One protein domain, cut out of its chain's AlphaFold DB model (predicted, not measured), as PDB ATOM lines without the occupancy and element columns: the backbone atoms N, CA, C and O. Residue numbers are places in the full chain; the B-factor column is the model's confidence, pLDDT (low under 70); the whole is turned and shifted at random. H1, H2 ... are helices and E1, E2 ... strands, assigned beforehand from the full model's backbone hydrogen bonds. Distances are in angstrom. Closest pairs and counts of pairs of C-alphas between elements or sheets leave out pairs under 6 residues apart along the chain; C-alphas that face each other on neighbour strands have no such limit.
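What this domain is: This is residues 8 to 91 of the 92 residues of the protein "Cass2 domain-containing protein" of Paenibacillus dendritiformis (UniProt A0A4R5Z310). One strongly twisted sheet of four strands has helix H2 packed lengthwise on one face, mostly over E1, while the short helix H1 makes the turn between the far end of E1 and H2. E1 bends sharply at residue 11 and E3 at residue 72, E4 pairs side by side with the first part of E1, its residues 86 to 89 facing residues 8 to 12, and residues 38 to 52 loop from H2 back to the edge strand E2. The printed part has 84 residues, with two named helices and four named strands in the chain order E1 H1 H2 E2 E3 E4; the sheet's order is E2 E3 E1 E4, antiparallel throughout. The class is mixed, helices and strands, and the whole is compact, with a radius of gyration of the C-alphas of 13.2 A and spans of 37 by 28 by 22 A.

Where its parts are: E1, residues 8 to 16, begins at C-alpha 8 (151.990, 335.800, 191.210), measures 21.3 A and bends by 78 degrees at residue 11. H1 is residues 18 to 22, 6.1 A long. H2, residues 26 to 37, is 15.2 A long and begins at C-alpha 26 (166.032, 317.863, 204.975). E2 is residues 53 to 57, 12.2 A long. E3, residues 67 to 75, measures 22.4 A and bends by 64 degrees at residue 72. E4, residues 86 to 90, is 13.4 A long and ends at C-alpha 90 (157.636, 337.689, 189.255).

How they stand to each other: Inner strands E1 and E3 are antiparallel neighbours at 160 degrees, with N 14 and O 69 within hydrogen-bond range at 2.9 A. E2, an edge strand, forms a hairpin with E3 at 141 degrees; N 55 and O 70 are 2.8 A apart. The other edge strand, E4, is antiparallel to E1 at 111 degrees, with N 9 and O 88 at 2.9 A. H2 is on the sheet in two layers, a helix on one face of a sheet, at a height over the sheet of 8.9 A. It lies over E1 and, only just, over E3, with 3 C-alphas falling there; it runs along the strands, at 18 degrees to E1 on the local plane. The closest C-alphas of E1 and H2 are those of Ile 12 and Phe 35, 5.9 A apart. H1 is not on the sheet. H1 and H2 only just touch, only at the corner, with 3 pairs of C-alphas within 8 A, made by residues 27 to 28 of H2 alone; the closest are Glu 21 and Leu 28, 6.8 A. E1, H1 H2 and E2 form a split strand-helix-strand unit, its two strands running the same way with E3 between them, and its crossover is right-handed. In H1 and H2 every O i to N i+4 pair is within hydrogen-bond range.

The domain as a whole: The C-alphas farthest apart are those of Ser 23 and Ser 78, 38.6 A. The printed part has no cut, and the link from H2 to E2, 15 residues, is long. The mean pLDDT of the printed part is 80.5; residues 23 to 27 and 38 to 49 are under 70.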
ATOM      1  N   LYS A   8     152.077 335.869 189.750       91.62
ATOM      2  CA  LYS A   8     151.990 335.800 191.210       91.62
ATOM      3  C   LYS A   8     151.922 334.341 191.638       91.62
ATOM      4  O   LYS A   8     150.974 333.640 191.286       91.62
ATOM      5  N   LEU A   9     152.918 333.881 192.385       90.62
ATOM      6  CA  LEU A   9     152.966 332.524 192.924       90.62
ATOM      7  C   LEU A   9     152.615 332.530 194.408       90.62
ATOM      8  O   LEU A   9     153.047 333.421 195.139       90.62
ATOM      9  N   VAL A  10     151.896 331.501 194.859       89.00
ATOM     10  CA  VAL A  10     151.712 331.210 196.289       89.00
ATOM     11  C   VAL A  10     152.111 329.780 196.612       89.00
ATOM     12  O   VAL A  10     151.878 328.864 195.816       89.00
ATOM     13  N   GLY A  11     152.708 329.569 197.780       88.00
ATOM     14  CA  GLY A  11     153.268 328.270 198.123       88.00
ATOM     15  C   GLY A  11     153.974 328.216 199.469       88.00
ATOM     16  O   GLY A  11     153.639 328.954 200.390       88.00
ATOM     17  N   ILE A  12     154.931 327.299 199.589       89.06
ATOM     18  CA  ILE A  12     155.819 327.208 200.753       89.06
ATOM     19  C   ILE A  12     157.214 327.632 200.318       89.06
ATOM     20  O   ILE A  12     157.732 327.099 199.332       89.06
ATOM     21  N   ALA A  13     157.804 328.564 201.061       90.38
ATOM     22  CA  ALA A  13     159.163 329.027 200.855       90.38
ATOM     23  C   ALA A  13     160.128 328.504 201.929       90.38
ATOM     24  O   ALA A  13     159.758 328.248 203.076       90.38
ATOM     25  N   THR A  14     161.397 328.377 201.556       90.12
ATOM     26  CA  THR A  14     162.512 328.162 202.485       90.12
ATOM     27  C   THR A  14     163.744 328.904 201.982       90.12
ATOM     28  O   THR A  14     163.951 329.001 200.769       90.12
ATOM     29  N   ARG A  15     164.582 329.414 202.891       90.69
ATOM     30  CA  ARG A  15     165.954 329.806 202.529       90.69
ATOM     31  C   ARG A  15     166.826 328.562 202.511       90.69
ATOM     32  O   ARG A  15     166.636 327.682 203.347       90.69
ATOM     33  N   THR A  16     167.729 328.467 201.545       88.94
ATOM     34  CA  THR A  16     168.670 327.349 201.441       88.94
ATOM     35  C   THR A  16     169.910 327.741 200.630       88.94
ATOM     36  O   THR A  16     170.025 328.871 200.159       88.94
ATOM     37  N   THR A  17     170.852 326.812 200.480       88.31
ATOM     38  CA  THR A  17     172.042 326.949 199.627       88.31
ATOM     39  C   THR A  17     172.190 325.711 198.751       88.31
ATOM     40  O   THR A  17     171.789 324.618 199.148       88.31
ATOM     41  N   ASN A  18     172.890 325.835 197.620       85.44
ATOM     42  CA  ASN A  18     173.210 324.687 196.761       85.44
ATOM     43  C   ASN A  18     173.933 323.557 197.522       85.44
ATOM     44  O   ASN A  18     173.706 322.378 197.261       85.44
ATOM     45  N   ALA A  19     174.797 323.900 198.486       83.25
ATOM     46  CA  ALA A  19     175.473 322.916 199.329       83.25
ATOM     47  C   ALA A  19     174.487 322.157 200.235       83.25
ATOM     48  O   ALA A  19     174.597 320.934 200.362       83.25
ATOM     49  N   CYS A  20     173.507 322.858 200.818       79.62
ATOM     50  CA  CYS A  20     172.439 322.251 201.612       79.62
ATOM     51  C   CYS A  20     171.615 321.280 200.748       79.62
ATOM     52  O   CYS A  20     171.453 320.114 201.113       79.62
ATOM     53  N   GLU A  21     171.213 321.690 199.541       78.75
ATOM     54  CA  GLU A  21     170.448 320.829 198.630       78.75
ATOM     55  C   GLU A  21     171.221 319.572 198.201       78.75
ATOM     56  O   GLU A  21     170.692 318.459 198.265       78.75
ATOM     57  N   MET A  22     172.492 319.723 197.813       77.25
ATOM     58  CA  MET A  22     173.335 318.603 197.372       77.25
ATOM     59  C   MET A  22     173.681 317.631 198.500       77.25
ATOM     60  O   MET A  22     173.905 316.448 198.245       77.25
ATOM     61  N   SER A  23     173.716 318.107 199.745       69.31
ATOM     62  CA  SER A  23     173.987 317.258 200.908       69.31
ATOM     63  C   SER A  23     172.832 316.308 201.256       69.31
ATOM     64  O   SER A  23     172.956 315.508 202.184       69.31
ATOM     65  N   GLY A  24     171.710 316.379 200.526       62.06
ATOM     66  CA  GLY A  24     170.494 315.631 200.842       62.06
ATOM     67  C   GLY A  24     169.828 316.124 202.126       62.06
ATOM     68  O   GLY A  24     169.044 315.388 202.731       62.06
ATOM     69  N   MET A  25     170.160 317.342 202.572       59.34
ATOM     70  CA  MET A  25     169.595 317.903 203.787       59.34
ATOM     71  C   MET A  25     168.092 318.130 203.662       59.34
ATOM     72  O   MET A  25     167.506 318.318 202.594       59.34
ATOM     73  N   VAL A  26     167.463 318.075 204.830       62.94
ATOM     74  CA  VAL A  26     166.032 317.863 204.975       62.94
ATOM     75  C   VAL A  26     165.207 319.094 204.607       62.94
ATOM     76  O   VAL A  26     164.003 318.970 204.485       62.94
ATOM     77  N   GLU A  27     165.793 320.277 204.409       69.62
ATOM     78  CA  GLU A  27     165.030 321.523 204.224       69.62
ATOM     79  C   GLU A  27     164.176 321.532 202.956       69.62
ATOM     80  O   GLU A  27     162.971 321.753 203.040       69.62
ATOM     81  N   LEU A  28     164.745 321.211 201.791       71.88
ATOM     82  CA  LEU A  28     163.964 321.099 200.555       71.88
ATOM     83  C   LEU A  28     162.957 319.947 200.608       71.88
ATOM     84  O   LEU A  28     161.829 320.076 200.128       71.88
ATOM     85  N   VAL A  29     163.366 318.809 201.172       73.06
ATOM     86  CA  VAL A  29     162.504 317.628 201.315       73.06
ATOM     87  C   VAL A  29     161.335 317.939 202.252       73.06
ATOM     88  O   VAL A  29     160.200 317.585 201.943       73.06
ATOM     89  N   HIS A  30     161.576 318.664 203.343       75.69
ATOM     90  CA  HIS A  30     160.555 319.162 204.257       75.69
ATOM     91  C   HIS A  30     159.690 320.232 203.607       75.69
ATOM     92  O   HIS A  30     158.482 320.188 203.794       75.69
ATOM     93  N   CYS A  31     160.258 321.164 202.843       74.94
ATOM     94  CA  CYS A  31     159.508 322.197 202.127       74.94
ATOM     95  C   CYS A  31     158.502 321.552 201.161       74.94
ATOM     96  O   CYS A  31     157.294 321.776 201.267       74.94
ATOM     97  N   ARG A  32     158.977 320.631 200.312       75.56
ATOM     98  CA  ARG A  32     158.126 319.827 199.421       75.56
ATOM     99  C   ARG A  32     157.130 318.981 200.214       75.56
ATOM    100  O   ARG A  32     155.947 318.964 199.893       75.56
ATOM    101  N   GLY A  33     157.586 318.308 201.268       76.06
ATOM    102  CA  GLY A  33     156.741 317.492 202.136       76.06
ATOM    103  C   GLY A  33     155.610 318.299 202.775       76.06
ATOM    104  O   GLY A  33     154.463 317.863 202.735       76.06
ATOM    105  N   GLN A  34     155.890 319.492 203.298       76.12
ATOM    106  CA  GLN A  34     154.891 320.396 203.865       76.12
ATOM    107  C   GLN A  34     153.928 320.912 202.805       76.12
ATOM    108  O   GLN A  34     152.728 320.952 203.060       76.12
ATOM    109  N   PHE A  35     154.431 321.264 201.625       73.00
ATOM    110  CA  PHE A  35     153.605 321.726 200.516       73.00
ATOM    111  C   PHE A  35     152.536 320.695 200.122       73.00
ATOM    112  O   PHE A  35     151.349 321.025 200.066       73.00
ATOM    113  N   TRP A  36     152.932 319.430 199.959       74.31
ATOM    114  CA  TRP A  36     152.002 318.338 199.654       74.31
ATOM    115  C   TRP A  36     151.131 317.945 200.857       74.31
ATOM    116  O   TRP A  36     149.929 317.731 200.702       74.31
ATOM    117  N   SER A  37     151.699 317.899 202.067       73.19
ATOM    118  CA  SER A  37     150.975 317.476 203.283       73.19
ATOM    119  C   SER A  37     149.908 318.474 203.717       73.19
ATOM    120  O   SER A  37     148.847 318.074 204.190       73.19
ATOM    121  N   LYS A  38     150.160 319.778 203.552       68.38
ATOM    122  CA  LYS A  38     149.188 320.824 203.893       68.38
ATOM    123  C   LYS A  38     148.058 320.942 202.865       68.38
ATOM    124  O   LYS A  38     147.184 321.781 203.057       68.38
ATOM    125  N   GLN A  39     148.082 320.145 201.787       64.56
ATOM    126  CA  GLN A  39     147.121 320.206 200.680       64.56
ATOM    127  C   GLN A  39     146.843 321.644 200.211       64.56
ATOM    128  O   GLN A  39     145.732 321.970 199.800       64.56
ATOM    129  N   ILE A  40     147.855 322.519 200.280       62.75
ATOM    130  CA  ILE A  40     147.701 323.953 199.998       62.75
ATOM    131  C   ILE A  40     147.154 324.161 198.587       62.75
ATOM    132  O   ILE A  40     146.331 325.048 198.383       62.75
ATOM    133  N   ILE A  41     147.567 323.304 197.648       59.28
ATOM    134  CA  ILE A  41     147.045 323.292 196.285       59.28
ATOM    135  C   ILE A  41     145.673 322.608 196.224       59.28
ATOM    136  O   ILE A  41     144.703 323.218 195.788       59.28
ATOM    137  N   LEU A  42     145.582 321.360 196.700       56.28
ATOM    138  CA  LEU A  42     144.414 320.487 196.518       56.28
ATOM    139  C   LEU A  42     143.134 321.022 197.181       56.28
ATOM    140  O   LEU A  42     142.039 320.792 196.679       56.28
ATOM    141  N   ALA A  43     143.255 321.752 198.294       57.62
ATOM    142  CA  ALA A  43     142.109 322.294 199.022       57.62
ATOM    143  C   ALA A  43     141.668 323.692 198.546       57.62
ATOM    144  O   ALA A  43     140.557 324.113 198.869       57.62
ATOM    145  N   ARG A  44     142.523 324.441 197.829       57.09
ATOM    146  CA  ARG A  44     142.272 325.857 197.476       57.09
ATOM    147  C   ARG A  44     142.256 326.144 195.973       57.09
ATOM    148  O   ARG A  44     141.679 327.153 195.579       57.09
ATOM    149  N   PHE A  45     142.806 325.261 195.140       58.88
ATOM    150  CA  PHE A  45     142.845 325.414 193.683       58.88
ATOM    151  C   PHE A  45     142.205 324.185 193.020       58.88
ATOM    152  O   PHE A  45     142.902 323.239 192.669       58.88
ATOM    153  N   PRO A  46     140.869 324.172 192.847       52.25
ATOM    154  CA  PRO A  46     140.110 323.002 192.380       52.25
ATOM    155  C   PRO A  46     140.350 322.618 190.908       52.25
ATOM    156  O   PRO A  46     139.687 321.723 190.391       52.25
ATOM    157  N   GLN A  47     141.255 323.304 190.209       52.72
ATOM    158  CA  GLN A  47     141.579 323.046 188.809       52.72
ATOM    159  C   GLN A  47     142.809 322.136 188.760       52.72
ATOM    160  O   GLN A  47     143.943 322.605 188.780       52.72
ATOM    161  N   GLU A  48     142.584 320.824 188.751       51.81
ATOM    162  CA  GLU A  48     143.624 319.826 188.492       51.81
ATOM    163  C   GLU A  48     143.807 319.617 186.972       51.81
ATOM    164  O   GLU A  48     142.805 319.492 186.261       51.81
ATOM    165  N   PRO A  49     145.053 319.523 186.464       52.47
ATOM    166  CA  PRO A  49     146.312 319.741 187.169       52.47
ATOM    167  C   PRO A  49     146.781 321.191 186.965       52.47
ATOM    168  O   PRO A  49     147.291 321.549 185.902       52.47
ATOM    169  N   GLY A  50     146.605 322.040 187.978       70.69
ATOM    170  CA  GLY A  50     147.160 323.390 187.987       70.69
ATOM    171  C   GLY A  50     148.687 323.338 187.899       70.69
ATOM    172  O   GLY A  50     149.329 322.488 188.515       70.69
ATOM    173  N   THR A  51     149.287 324.221 187.100       81.19
ATOM    174  CA  THR A  51     150.743 324.279 186.923       81.19
ATOM    175  C   THR A  51     151.444 324.565 188.252       81.19
ATOM    176  O   THR A  51     151.107 325.530 188.930       81.19
ATOM    177  N   ILE A  52     152.441 323.752 188.613       86.25
ATOM    178  CA  ILE A  52     153.275 323.957 189.805       86.25
ATOM    179  C   ILE A  52     154.657 324.447 189.383       86.25
ATOM    180  O   ILE A  52     155.293 323.856 188.511       86.25
ATOM    181  N   TYR A  53     155.135 325.497 190.043       88.94
ATOM    182  CA  TYR A  53     156.447 326.094 189.834       88.94
ATOM    183  C   TYR A  53     157.358 325.856 191.039       88.94
ATOM    184  O   TYR A  53     156.925 325.901 192.190       88.94
ATOM    185  N   GLY A  54     158.643 325.638 190.756       90.31
ATOM    186  CA  GLY A  54     159.729 325.848 191.708       90.31
ATOM    187  C   GLY A  54     160.413 327.168 191.373       90.31
ATOM    188  O   GLY A  54     161.109 327.251 190.364       90.31
ATOM    189  N   CYS A  55     160.178 328.195 192.179       92.38
ATOM    190  CA  CYS A  55     160.770 329.515 192.018       92.38
ATOM    191  C   CYS A  55     162.022 329.624 192.890       92.38
ATOM    192  O   CYS A  55     161.967 329.346 194.085       92.38
ATOM    193  N   TYR A  56     163.133 330.041 192.290       93.12
ATOM    194  CA  TYR A  56     164.386 330.317 192.983       93.12
ATOM    195  C   TYR A  56     164.678 331.810 192.845       93.12
ATOM    196  O   TYR A  56     164.784 332.316 191.726       93.12
ATOM    197  N   SER A  57     164.761 332.515 193.966       94.12
ATOM    198  CA  SER A  57     164.765 333.981 194.034       94.12
ATOM    199  C   SER A  57     165.603 334.478 195.214       94.12
ATOM    200  O   SER A  57     166.143 333.676 195.973       94.12
ATOM    201  N   ASP A  58     165.741 335.798 195.357       93.50
ATOM    202  CA  ASP A  58     166.421 336.441 196.491       93.50
ATOM    203  C   ASP A  58     167.827 335.894 196.783       93.50
ATOM    204  O   ASP A  58     168.203 335.650 197.934       93.50
ATOM    205  N   TYR A  59     168.600 335.697 195.713       93.69
ATOM    206  CA  TYR A  59     169.986 335.257 195.792       93.69
ATOM    207  C   TYR A  59     170.847 336.300 196.502       93.69
ATOM    208  O   TYR A  59     170.951 337.442 196.057       93.69
ATOM    209  N   GLU A  60     171.535 335.880 197.556       93.25
ATOM    210  CA  GLU A  60     172.511 336.710 198.261       93.25
ATOM    211  C   GLU A  60     173.768 336.939 197.407       93.25
ATOM    212  O   GLU A  60     174.257 338.060 197.286       93.25
ATOM    213  N   ASN A  61     174.292 335.872 196.793       91.12
ATOM    214  CA  ASN A  61     175.512 335.920 195.986       91.12
ATOM    215  C   ASN A  61     175.459 334.910 194.830       91.12
ATOM    216  O   ASN A  61     176.227 333.941 194.770       91.12
ATOM    217  N   GLY A  62     174.490 335.110 193.933       87.44
ATOM    218  CA  GLY A  62     174.234 334.201 192.814       87.44
ATOM    219  C   GLY A  62     174.133 332.743 193.275       87.44
ATOM    220  O   GLY A  62     173.628 332.454 194.354       87.44
ATOM    221  N   ALA A  63     174.682 331.814 192.493       84.12
ATOM    222  CA  ALA A  63     174.660 330.386 192.819       84.12
ATOM    223  C   ALA A  63     175.568 329.977 194.002       84.12
ATOM    224  O   ALA A  63     175.584 328.806 194.377       84.12
ATOM    225  N   MET A  64     176.365 330.889 194.567       85.94
ATOM    226  CA  MET A  64     177.272 330.570 195.679       85.94
ATOM    227  C   MET A  64     176.708 330.961 197.048       85.94
ATOM    228  O   MET A  64     177.216 330.476 198.057       85.94
ATOM    229  N   GLY A  65     175.701 331.836 197.081       87.81
ATOM    230  CA  GLY A  65     175.070 332.317 198.308       87.81
ATOM    231  C   GLY A  65     173.768 331.599 198.645       87.81
ATOM    232  O   GLY A  65     173.337 330.676 197.947       87.81
ATOM    233  N   GLU A  66     173.132 332.056 199.718       91.56
ATOM    234  CA  GLU A  66     171.765 331.656 200.029       91.56
ATOM    235  C   GLU A  66     170.778 332.178 198.987       91.56
ATOM    236  O   GLU A  66     170.975 333.238 198.389       91.56
ATOM    237  N   TYR A  67     169.679 331.457 198.818       92.94
ATOM    238  CA  TYR A  67     168.532 331.896 198.036       92.94
ATOM    239  C   TYR A  67     167.236 331.413 198.669       92.94
ATOM    240  O   TYR A  67     167.212 330.489 199.489       92.94
ATOM    241  N   MET A  68     166.141 332.046 198.271       92.62
ATOM    242  CA  MET A  68     164.801 331.577 198.566       92.62
ATOM    243  C   MET A  68     164.356 330.589 197.489       92.62
ATOM    244  O   MET A  68     164.385 330.896 196.297       92.62
ATOM    245  N   MET A  69     163.901 329.415 197.917       91.19
ATOM    246  CA  MET A  69     163.189 328.463 197.072       91.19
ATOM    247  C   MET A  69     161.727 328.414 197.507       91.19
ATOM    248  O   MET A  69     161.443 328.148 198.675       91.19
ATOM    249  N   LEU A  70     160.813 328.663 196.570       91.69
ATOM    250  CA  LEU A  70     159.371 328.549 196.757       91.69
ATOM    251  C   LEU A  70     158.817 327.472 195.827       91.69
ATOM    252  O   LEU A  70     159.023 327.523 194.615       91.69
ATOM    253  N   ILE A  71     158.073 326.517 196.381       89.44
ATOM    254  CA  ILE A  71     157.252 325.585 195.601       89.44
ATOM    255  C   ILE A  71     155.791 326.011 195.708       89.44
ATOM    256  O   ILE A  71     155.269 326.159 196.816       89.44
ATOM    257  N   GLY A  72     155.143 326.255 194.569       88.25
ATOM    258  CA  GLY A  72     153.852 326.938 194.546       88.25
ATOM    259  C   GLY A  72     153.097 326.845 193.229       88.25
ATOM    260  O   GLY A  72     153.594 326.301 192.246       88.25
ATOM    261  N   ALA A  73     151.886 327.390 193.225       87.31
ATOM    262  CA  ALA A  73     151.022 327.492 192.051       87.31
ATOM    263  C   ALA A  73     150.776 328.971 191.707       87.31
ATOM    264  O   ALA A  73     150.801 329.815 192.613       87.31
ATOM    265  N   PRO A  74     150.539 329.304 190.426       88.19
ATOM    266  CA  PRO A  74     150.132 330.642 190.047       88.19
ATOM    267  C   PRO A  74     148.716 330.915 190.547       88.19
ATOM    268  O   PRO A  74     147.846 330.041 190.518       88.19
ATOM    269  N   ILE A  75     148.489 332.146 190.978       85.38
ATOM    270  CA  ILE A  75     147.163 332.660 191.306       85.38
ATOM    271  C   ILE A  75     146.855 333.859 190.428       85.38
ATOM    272  O   ILE A  75     147.758 334.470 189.856       85.38
ATOM    273  N   ASP A  76     145.575 334.216 190.348       85.12
ATOM    274  CA  ASP A  76     145.196 335.511 189.798       85.12
ATOM    275  C   ASP A  76     145.983 336.615 190.542       85.12
ATOM    276  O   ASP A  76     145.979 336.625 191.779       85.12
ATOM    277  N   PRO A  77     146.678 337.530 189.841       84.25
ATOM    278  CA  PRO A  77     147.447 338.596 190.481       84.25
ATOM    279  C   PRO A  77     146.624 339.443 191.465       84.25
ATOM    280  O   PRO A  77     147.149 339.894 192.490       84.25
ATOM    281  N   SER A  78     145.326 339.606 191.188       86.31
ATOM    282  CA  SER A  78     144.370 340.338 192.023       86.31
ATOM    283  C   SER A  78     143.806 339.523 193.191       86.31
ATOM    284  O   SER A  78     143.205 340.102 194.097       86.31
ATOM    285  N   ALA A  79     144.010 338.201 193.218       84.75
ATOM    286  CA  ALA A  79     143.548 337.368 194.318       84.75
ATOM    287  C   ALA A  79     144.354 337.619 195.602       84.75
ATOM    288  O   ALA A  79     145.570 337.863 195.590       84.75
ATOM    289  N   GLU A  80     143.656 337.522 196.733       84.94
ATOM    290  CA  GLU A  80     144.269 337.583 198.054       84.94
ATOM    291  C   GLU A  80     145.152 336.359 198.306       84.94
ATOM    292  O   GLU A  80     144.816 335.226 197.945       84.94
ATOM    293  N   VAL A  81     146.292 336.591 198.958       85.25
ATOM    294  CA  VAL A  81     147.196 335.514 199.363       85.25
ATOM    295  C   VAL A  81     146.567 334.779 200.547       85.25
ATOM    296  O   VAL A  81     146.257 335.409 201.562       85.25
ATOM    297  N   PRO A  82     146.369 333.454 200.458       79.50
ATOM    298  CA  PRO A  82     145.782 332.707 201.557       79.50
ATOM    299  C   PRO A  82     146.626 332.794 202.838       79.50
ATOM    300  O   PRO A  82     147.851 332.828 202.805       79.50
ATOM    301  N   VAL A  83     145.984 332.750 204.005       82.00
ATOM    302  CA  VAL A  83     146.728 332.721 205.274       82.00
ATOM    303  C   VAL A  83     147.564 331.440 205.371       82.00
ATOM    304  O   VAL A  83     147.080 330.341 205.056       82.00
ATOM    305  N   GLY A  84     148.799 331.594 205.856       80.94
ATOM    306  CA  GLY A  84     149.722 330.498 206.150       80.94
ATOM    307  C   GLY A  84     150.504 329.976 204.944       80.94
ATOM    308  O   GLY A  84     151.027 328.862 205.024       80.94
ATOM    309  N   VAL A  85     150.551 330.744 203.851       85.25
ATOM    310  CA  VAL A  85     151.395 330.474 202.681       85.25
ATOM    311  C   VAL A  85     152.232 331.702 202.340       85.25
ATOM    312  O   VAL A  85     151.845 332.828 202.654       85.25
ATOM    313  N   ASP A  86     153.363 331.464 201.695       90.25
ATOM    314  CA  ASP A  86     154.247 332.498 201.174       90.25
ATOM    315  C   ASP A  86     153.808 332.896 199.761       90.25
ATOM    316  O   ASP A  86     153.169 332.109 199.053       90.25
ATOM    317  N   SER A  87     154.162 334.108 199.332       90.88
ATOM    318  CA  SER A  87     153.878 334.595 197.982       90.88
ATOM    319  C   SER A  87     155.052 335.346 197.380       90.88
ATOM    320  O   SER A  87     155.735 336.078 198.094       90.88
ATOM    321  N   ILE A  88     155.212 335.240 196.064       93.88
ATOM    322  CA  ILE A  88     156.188 336.018 195.301       93.88
ATOM    323  C   ILE A  88     155.564 336.543 194.007       93.88
ATOM    324  O   ILE A  88     154.792 335.843 193.346       93.88
ATOM    325  N   GLU A  89     155.902 337.782 193.657       93.81
ATOM    326  CA  GLU A  89     155.560 338.398 192.377       93.81
ATOM    327  C   GLU A  89     156.786 338.374 191.468       93.81
ATOM    328  O   GLU A  89     157.868 338.836 191.835       93.81
ATOM    329  N   ILE A  90     156.612 337.805 190.283       91.94
ATOM    330  CA  ILE A  90     157.636 337.689 189.255       91.94
ATOM    331  C   ILE A  90     157.281 338.698 188.169       91.94
ATOM    332  O   ILE A  90     156.199 338.624 187.586       91.94
ATOM    333  N   ALA A  91     158.179 339.655 187.941       90.56
ATOM    334  CA  ALA A  91     158.058 340.644 186.875       90.56
ATOM    335  C   ALA A  91     158.179 339.979 185.481       90.56
ATOM    336  O   ALA A  91     158.786 338.909 185.392       90.56
TER     337      ALA A  91